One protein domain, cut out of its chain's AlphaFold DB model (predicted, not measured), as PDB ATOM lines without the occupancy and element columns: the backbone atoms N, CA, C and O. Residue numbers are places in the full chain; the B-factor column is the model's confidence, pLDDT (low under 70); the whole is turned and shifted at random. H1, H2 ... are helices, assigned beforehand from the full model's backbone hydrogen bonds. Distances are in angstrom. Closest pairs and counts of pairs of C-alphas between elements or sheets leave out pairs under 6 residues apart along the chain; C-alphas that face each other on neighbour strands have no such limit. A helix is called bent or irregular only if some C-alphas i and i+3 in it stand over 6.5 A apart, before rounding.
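This is residues 794 to 823 and 903 to 931 of the 1164 residues of the protein "C2H2 finger domain-containing" of Cordyceps militaris (UniProt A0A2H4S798). A small, loosely joined body sits at one end of a long helical arm: the loop of residues 794 to 807 curves round to H1, and H2 passes near the first residue of H1 at a steep angle. From residue 914 the model sticks out as an arm, made by the end of H2 and then H3, which continues nearly in line with it. The printed part has 59 residues with three named helices, H1, H2 and H3 in that order, and no named strand; the class is all helix. The whole is loose, with a radius of gyration of the C-alphas of 14.7 A, and elongated, spanning 50 by 26 by 17 A.

Residues 794 to 807 hold no named element; C-alpha 794 is at (21.830, 27.720, -52.799). H1 is residues 808 to 820, 15.6 A long, and irregular: C-alphas 817 and 820 are 7.2 A apart. H2 is residues 903 to 917, 21.4 A long, beginning with C-alpha 903 at (35.238, 19.489, -47.861). H3 is residues 920 to 927, 10.7 A long, ending with C-alpha 927 at (-1.450, 18.646, -40.205).

H1 and H2 are close but not clearly touching; their closest C-alphas, those of Lys 808 and Ala 910, are 7.3 A apart. They run opposite ways at a steep tilt of 66 degrees. H2 and H3 meet only through their link, which is tight with 2 residues. H1 and H3 are apart. In H2 and H3 every O i to N i+4 pair is within hydrogen-bond range; in H1, 8 of 9 are.

The C-alphas farthest apart, those of Glu 823 and Glu 930, are 50.0 A apart. Residues 914 to 931 stand free; the body without them spans 24 by 23 by 17 A. Residues 824 to 902 are not printed, and C-alphas 823 and 903 are 14.2 A apart across the cut. The mean pLDDT of the printed part is 82.2, with residues 801 and 931 under 70.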
ATOM      1  N   CYS A 794      20.667  26.860 -52.587       89.44
ATOM      2  CA  CYS A 794      21.830  27.720 -52.799       89.44
ATOM      3  C   CYS A 794      21.946  28.791 -51.699       89.44
ATOM      4  O   CYS A 794      20.984  29.522 -51.436       89.44
ATOM      5  N   THR A 795      23.131  28.916 -51.095       85.88
ATOM      6  CA  THR A 795      23.414  29.820 -49.967       85.88
ATOM      7  C   THR A 795      23.967  31.199 -50.376       85.88
ATOM      8  O   THR A 795      24.368  31.981 -49.518       85.88
ATOM      9  N   TRP A 796      23.981  31.536 -51.675       83.38
ATOM     10  CA  TRP A 796      24.464  32.824 -52.209       83.38
ATOM     11  C   TRP A 796      23.331  33.796 -52.552       83.38
ATOM     12  O   TRP A 796      22.432  33.444 -53.311       83.38
ATOM     13  N   ASP A 797      23.389  35.038 -52.061       79.50
ATOM     14  CA  ASP A 797      22.336  36.048 -52.277       79.50
ATOM     15  C   ASP A 797      22.007  36.254 -53.769       79.50
ATOM     16  O   ASP A 797      20.881  36.002 -54.199       79.50
ATOM     17  N   LYS A 798      23.014  36.553 -54.598       76.81
ATOM     18  CA  LYS A 798      22.871  36.782 -56.050       76.81
ATOM     19  C   LYS A 798      22.795  35.482 -56.873       76.81
ATOM     20  O   LYS A 798      23.497  35.321 -57.869       76.81
ATOM     21  N   CYS A 799      21.955  34.536 -56.456       82.06
ATOM     22  CA  CYS A 799      21.714  33.295 -57.191       82.06
ATOM     23  C   CYS A 799      20.675  33.482 -58.306       82.06
ATOM     24  O   CYS A 799      19.546  33.891 -58.043       82.06
ATOM     25  N   LYS A 800      21.049  33.134 -59.547       71.62
ATOM     26  CA  LYS A 800      20.161  33.172 -60.725       71.62
ATOM     27  C   LYS A 800      19.019  32.150 -60.643       71.62
ATOM     28  O   LYS A 800      17.942  32.396 -61.171       71.62
ATOM     29  N   ASP A 801      19.268  31.021 -59.982       69.88
ATOM     30  CA  ASP A 801      18.359  29.884 -59.841       69.88
ATOM     31  C   ASP A 801      18.298  29.460 -58.357       69.88
ATOM     32  O   ASP A 801      18.989  28.519 -57.960       69.88
ATOM     33  N   PRO A 802      17.488  30.115 -57.497       71.50
ATOM     34  CA  PRO A 802      17.389  29.813 -56.060       71.50
ATOM     35  C   PRO A 802      16.593  28.519 -55.771       71.50
ATOM     36  O   PRO A 802      15.732  28.472 -54.889       71.50
ATOM     37  N   LYS A 803      16.866  27.470 -56.553       76.25
ATOM     38  CA  LYS A 803      16.210  26.160 -56.562       76.25
ATOM     39  C   LYS A 803      16.625  25.320 -55.346       76.25
ATOM     40  O   LYS A 803      17.690  25.513 -54.754       76.25
ATOM     41  N   THR A 804      15.769  24.369 -54.984       84.56
ATOM     42  CA  THR A 804      16.106  23.268 -54.073       84.56
ATOM     43  C   THR A 804      16.779  22.136 -54.847       84.56
ATOM     44  O   THR A 804      16.436  21.866 -55.999       84.56
ATOM     45  N   PHE A 805      17.724  21.444 -54.211       85.00
ATOM     46  CA  PHE A 805      18.424  20.302 -54.800       85.00
ATOM     47  C   PHE A 805      18.123  19.032 -54.004       85.00
ATOM     48  O   PHE A 805      18.163  19.020 -52.772       85.00
ATOM     49  N   LYS A 806      17.845  17.942 -54.727       86.81
ATOM     50  CA  LYS A 806      17.529  16.627 -54.147       86.81
ATOM     51  C   LYS A 806      18.752  15.913 -53.562       86.81
ATOM     52  O   LYS A 806      18.597  15.061 -52.696       86.81
ATOM     53  N   ARG A 807      19.963  16.258 -54.018       85.31
ATOM     54  CA  ARG A 807      21.221  15.621 -53.602       85.31
ATOM     55  C   ARG A 807      22.280  16.653 -53.260       85.31
ATOM     56  O   ARG A 807      22.377  17.695 -53.905       85.31
ATOM     57  N   LYS A 808      23.132  16.291 -52.300       85.19
ATOM     58  CA  LYS A 808      24.273  17.095 -51.853       85.19
ATOM     59  C   LYS A 808      25.227  17.389 -53.012       85.19
ATOM     60  O   LYS A 808      25.553  18.544 -53.233       85.19
ATOM     61  N   ALA A 809      25.586  16.374 -53.803       85.38
ATOM     62  CA  ALA A 809      26.468  16.530 -54.961       85.38
ATOM     63  C   ALA A 809      25.942  17.551 -55.988       85.38
ATOM     64  O   ALA A 809      26.711  18.376 -56.465       85.38
ATOM     65  N   ASP A 810      24.636  17.552 -56.277       86.88
ATOM     66  CA  ASP A 810      24.022  18.488 -57.229       86.88
ATOM     67  C   ASP A 810      24.043  19.942 -56.717       86.88
ATOM     68  O   ASP A 810      24.275  20.868 -57.493       86.88
ATOM     69  N   TRP A 811      23.866  20.141 -55.406       88.88
ATOM     70  CA  TRP A 811      23.974  21.449 -54.749       88.88
ATOM     71  C   TRP A 811      25.418  21.961 -54.662       88.88
ATOM     72  O   TRP A 811      25.676  23.098 -55.053       88.88
ATOM     73  N   VAL A 812      26.366  21.130 -54.210       87.06
ATOM     74  CA  VAL A 812      27.798  21.488 -54.147       87.06
ATOM     75  C   VAL A 812      28.311  21.857 -55.531       87.06
ATOM     76  O   VAL A 812      29.002  22.858 -55.696       87.06
ATOM     77  N   ARG A 813      27.915  21.081 -56.541       85.19
ATOM     78  CA  ARG A 813      28.226  21.339 -57.940       85.19
ATOM     79  C   ARG A 813      27.669  22.683 -58.410       85.19
ATOM     80  O   ARG A 813      28.431  23.460 -58.964       85.19
ATOM     81  N   HIS A 814      26.409  23.005 -58.119       87.62
ATOM     82  CA  HIS A 814      25.836  24.321 -58.427       87.62
ATOM     83  C   HIS A 814      26.557  25.484 -57.717       87.62
ATOM     84  O   HIS A 814      26.845  26.501 -58.347       87.62
ATOM     85  N   GLU A 815      26.868  25.359 -56.421       85.38
ATOM     86  CA  GLU A 815      27.588  26.418 -55.701       85.38
ATOM     87  C   GLU A 815      29.034  26.573 -56.197       85.38
ATOM     88  O   GLU A 815      29.541  27.690 -56.238       85.38
ATOM     89  N   ASN A 816      29.692  25.497 -56.632       83.38
ATOM     90  CA  ASN A 816      31.025  25.576 -57.226       83.38
ATOM     91  C   ASN A 816      30.980  26.162 -58.650       83.38
ATOM     92  O   ASN A 816      31.690  27.131 -58.910       83.38
ATOM     93  N   GLU A 817      30.115  25.639 -59.527       81.00
ATOM     94  CA  GLU A 817      29.970  26.033 -60.942       81.00
ATOM     95  C   GLU A 817      29.455  27.475 -61.134       81.00
ATOM     96  O   GLU A 817      29.694  28.045 -62.194       81.00
ATOM     97  N   GLY A 818      28.732  28.057 -60.163       75.88
ATOM     98  CA  GLY A 818      28.076  29.366 -60.331       75.88
ATOM     99  C   GLY A 818      28.349  30.436 -59.270       75.88
ATOM    100  O   GLY A 818      27.861  31.559 -59.429       75.88
ATOM    101  N   HIS A 819      29.057  30.123 -58.174       79.69
ATOM    102  CA  HIS A 819      29.189  31.046 -57.035       79.69
ATOM    103  C   HIS A 819      30.558  31.097 -56.352       79.69
ATOM    104  O   HIS A 819      31.053  32.196 -56.099       79.69
ATOM    105  N   ARG A 820      31.159  29.949 -56.027       76.75
ATOM    106  CA  ARG A 820      32.514  29.891 -55.462       76.75
ATOM    107  C   ARG A 820      33.591  29.942 -56.549       76.75
ATOM    108  O   ARG A 820      34.634  30.534 -56.310       76.75
ATOM    109  N   HIS A 821      33.332  29.320 -57.706       75.69
ATOM    110  CA  HIS A 821      34.278  29.150 -58.820       75.69
ATOM    111  C   HIS A 821      35.662  28.641 -58.371       75.69
ATOM    112  O   HIS A 821      36.669  29.124 -58.867       75.69
ATOM    113  N   LEU A 822      35.707  27.690 -57.423       72.31
ATOM    114  CA  LEU A 822      36.940  27.169 -56.796       72.31
ATOM    115  C   LEU A 822      38.037  26.803 -57.804       72.31
ATOM    116  O   LEU A 822      39.213  27.040 -57.550       72.31
ATOM    117  N   GLU A 823      37.623  26.226 -58.927       78.69
ATOM    118  CA  GLU A 823      38.447  25.895 -60.079       78.69
ATOM    119  C   GLU A 823      37.719  26.318 -61.359       78.69
ATOM    120  O   GLU A 823      36.491  26.217 -61.465       78.69
ATOM    121  N   LYS A 903      35.977  20.736 -48.096       83.56
ATOM    122  CA  LYS A 903      35.238  19.489 -47.861       83.56
ATOM    123  C   LYS A 903      34.610  19.454 -46.461       83.56
ATOM    124  O   LYS A 903      33.390  19.318 -46.393       83.56
ATOM    125  N   LYS A 904      35.384  19.640 -45.373       85.81
ATOM    126  CA  LYS A 904      34.833  19.681 -43.997       85.81
ATOM    127  C   LYS A 904      33.800  20.830 -43.862       85.81
ATOM    128  O   LYS A 904      32.676  20.566 -43.435       85.81
ATOM    129  N   LEU A 905      34.076  22.032 -44.401       86.31
ATOM    130  CA  LEU A 905      33.106  23.150 -44.472       86.31
ATOM    131  C   LEU A 905      31.790  22.757 -45.168       86.31
ATOM    132  O   LEU A 905      30.708  22.990 -44.640       86.31
ATOM    133  N   THR A 906      31.868  22.149 -46.354       86.38
ATOM    134  CA  THR A 906      30.689  21.783 -47.159       86.38
ATOM    135  C   THR A 906      29.882  20.639 -46.533       86.38
ATOM    136  O   THR A 906      28.659  20.571 -46.688       86.38
ATOM    137  N   VAL A 907      30.536  19.735 -45.797       89.50
ATOM    138  CA  VAL A 907      29.855  18.680 -45.034       89.50
ATOM    139  C   VAL A 907      29.094  19.265 -43.847       89.50
ATOM    140  O   VAL A 907      27.920  18.940 -43.677       89.50
ATOM    141  N   HIS A 908      29.718  20.166 -43.092       88.69
ATOM    142  CA  HIS A 908      29.090  20.877 -41.982       88.69
ATOM    143  C   HIS A 908      27.944  21.802 -42.443       88.69
ATOM    144  O   HIS A 908      26.871  21.826 -41.841       88.69
ATOM    145  N   LEU A 909      28.120  22.499 -43.570       87.25
ATOM    146  CA  LEU A 909      27.085  23.327 -44.195       87.25
ATOM    147  C   LEU A 909      25.838  22.497 -44.553       87.25
ATOM    148  O   LEU A 909      24.716  22.922 -44.286       87.25
ATOM    149  N   ALA A 910      26.026  21.273 -45.063       88.19
ATOM    150  CA  ALA A 910      24.934  20.332 -45.307       88.19
ATOM    151  C   ALA A 910      24.209  19.884 -44.019       88.19
ATOM    152  O   ALA A 910      22.978  19.901 -44.019       88.19
ATOM    153  N   LYS A 911      24.934  19.572 -42.923       86.94
ATOM    154  CA  LYS A 911      24.327  19.222 -41.614       86.94
ATOM    155  C   LYS A 911      23.317  20.296 -41.172       86.94
ATOM    156  O   LYS A 911      22.175  19.970 -40.856       86.94
ATOM    157  N   HIS A 912      23.695  21.577 -41.226       87.69
ATOM    158  CA  HIS A 912      22.796  22.692 -40.886       87.69
ATOM    159  C   HIS A 912      21.533  22.736 -41.765       87.69
ATOM    160  O   HIS A 912      20.439  23.020 -41.281       87.69
ATOM    161  N   MET A 913      21.650  22.451 -43.061       86.69
ATOM    162  CA  MET A 913      20.531  22.536 -44.008       86.69
ATOM    163  C   MET A 913      19.554  21.361 -43.859       86.69
ATOM    164  O   MET A 913      18.338  21.544 -43.975       86.69
ATOM    165  N   GLU A 914      20.073  20.174 -43.545       87.62
ATOM    166  CA  GLU A 914      19.300  18.991 -43.163       87.62
ATOM    167  C   GLU A 914      18.522  19.263 -41.857       87.62
ATOM    168  O   GLU A 914      17.297  19.134 -41.846       87.62
ATOM    169  N   GLN A 915      19.178  19.792 -40.814       83.44
ATOM    170  CA  GLN A 915      18.549  20.156 -39.529       83.44
ATOM    171  C   GLN A 915      17.360  21.129 -39.652       83.44
ATOM    172  O   GLN A 915      16.387  20.993 -38.917       83.44
ATOM    173  N   ILE A 916      17.391  22.110 -40.568       85.25
ATOM    174  CA  ILE A 916      16.269  23.065 -40.727       85.25
ATOM    175  C   ILE A 916      15.111  22.454 -41.541       85.25
ATOM    176  O   ILE A 916      13.972  22.911 -41.435       85.25
ATOM    177  N   SER A 917      15.379  21.463 -42.402       85.00
ATOM    178  CA  SER A 917      14.412  20.960 -43.395       85.00
ATOM    179  C   SER A 917      13.757  19.622 -43.043       85.00
ATOM    180  O   SER A 917      12.578  19.453 -43.354       85.00
ATOM    181  N   LEU A 918      14.447  18.709 -42.353       86.06
ATOM    182  CA  LEU A 918      13.853  17.454 -41.870       86.06
ATOM    183  C   LEU A 918      12.624  17.659 -40.956       86.06
ATOM    184  O   LEU A 918      11.626  16.968 -41.171       86.06
ATOM    185  N   PRO A 919      12.579  18.644 -40.031       84.62
ATOM    186  CA  PRO A 919      11.419  18.827 -39.155       84.62
ATOM    187  C   PRO A 919      10.113  19.197 -39.876       84.62
ATOM    188  O   PRO A 919       9.025  19.030 -39.319       84.62
ATOM    189  N   VAL A 920      10.183  19.646 -41.138       84.38
ATOM    190  CA  VAL A 920       8.994  19.878 -41.978       84.38
ATOM    191  C   VAL A 920       8.172  18.595 -42.142       84.38
ATOM    192  O   VAL A 920       6.950  18.681 -42.247       84.38
ATOM    193  N   LEU A 921       8.799  17.413 -42.092       84.31
ATOM    194  CA  LEU A 921       8.110  16.121 -42.166       84.31
ATOM    195  C   LEU A 921       7.106  15.934 -41.021       84.31
ATOM    196  O   LEU A 921       5.960  15.565 -41.263       84.31
ATOM    197  N   ARG A 922       7.480  16.291 -39.789       81.88
ATOM    198  CA  ARG A 922       6.584  16.193 -38.624       81.88
ATOM    199  C   ARG A 922       5.463  17.226 -38.650       81.88
ATOM    200  O   ARG A 922       4.327  16.895 -38.317       81.88
ATOM    201  N   LEU A 923       5.743  18.443 -39.123       80.06
ATOM    202  CA  LEU A 923       4.711  19.464 -39.353       80.06
ATOM    203  C   LEU A 923       3.709  19.023 -40.434       80.06
ATOM    204  O   LEU A 923       2.511  19.306 -40.329       80.06
ATOM    205  N   VAL A 924       4.181  18.305 -41.461       82.06
ATOM    206  CA  VAL A 924       3.317  17.628 -42.434       82.06
ATOM    207  C   VAL A 924       2.500  16.545 -41.731       82.06
ATOM    208  O   VAL A 924       1.280  16.620 -41.805       82.06
ATOM    209  N   ASP A 925       3.108  15.612 -40.996       80.94
ATOM    210  CA  ASP A 925       2.412  14.495 -40.329       80.94
ATOM    211  C   ASP A 925       1.385  14.919 -39.268       80.94
ATOM    212  O   ASP A 925       0.369  14.243 -39.081       80.94
ATOM    213  N   MET A 926       1.615  16.035 -38.569       77.56
ATOM    214  CA  MET A 926       0.628  16.630 -37.667       77.56
ATOM    215  C   MET A 926      -0.579  17.142 -38.451       77.56
ATOM    216  O   MET A 926      -1.686  16.634 -38.270       77.56
ATOM    217  N   LYS A 927      -0.366  18.074 -39.389       77.06
ATOM    218  CA  LYS A 927      -1.450  18.646 -40.205       77.06
ATOM    219  C   LYS A 927      -2.164  17.580 -41.044       77.06
ATOM    220  O   LYS A 927      -3.368  17.640 -41.265       77.06
ATOM    221  N   ALA A 928      -1.438  16.561 -41.488       74.81
ATOM    222  CA  ALA A 928      -1.938  15.441 -42.275       74.81
ATOM    223  C   ALA A 928      -2.951  14.558 -41.526       74.81
ATOM    224  O   ALA A 928      -3.596  13.736 -42.179       74.81
ATOM    225  N   LYS A 929      -3.106  14.704 -40.203       74.62
ATOM    226  CA  LYS A 929      -4.192  14.084 -39.419       74.62
ATOM    227  C   LYS A 929      -5.489  14.907 -39.460       74.62
ATOM    228  O   LYS A 929      -6.555  14.361 -39.204       74.62
ATOM    229  N   GLU A 930      -5.394  16.188 -39.813       71.56
ATOM    230  CA  GLU A 930      -6.504  17.147 -39.913       71.56
ATOM    231  C   GLU A 930      -7.009  17.316 -41.361       71.56
ATOM    232  O   GLU A 930      -8.131  17.769 -41.584       71.56
ATOM    233  N   LEU A 931      -6.191  16.963 -42.363       69.12
ATOM    234  CA  LEU A 931      -6.545  17.083 -43.781       69.12
ATOM    235  C   LEU A 931      -7.546  16.011 -44.248       69.12
ATOM    236  O   LEU A 931      -7.252  14.816 -44.223       69.12
TER     237      LEU A 931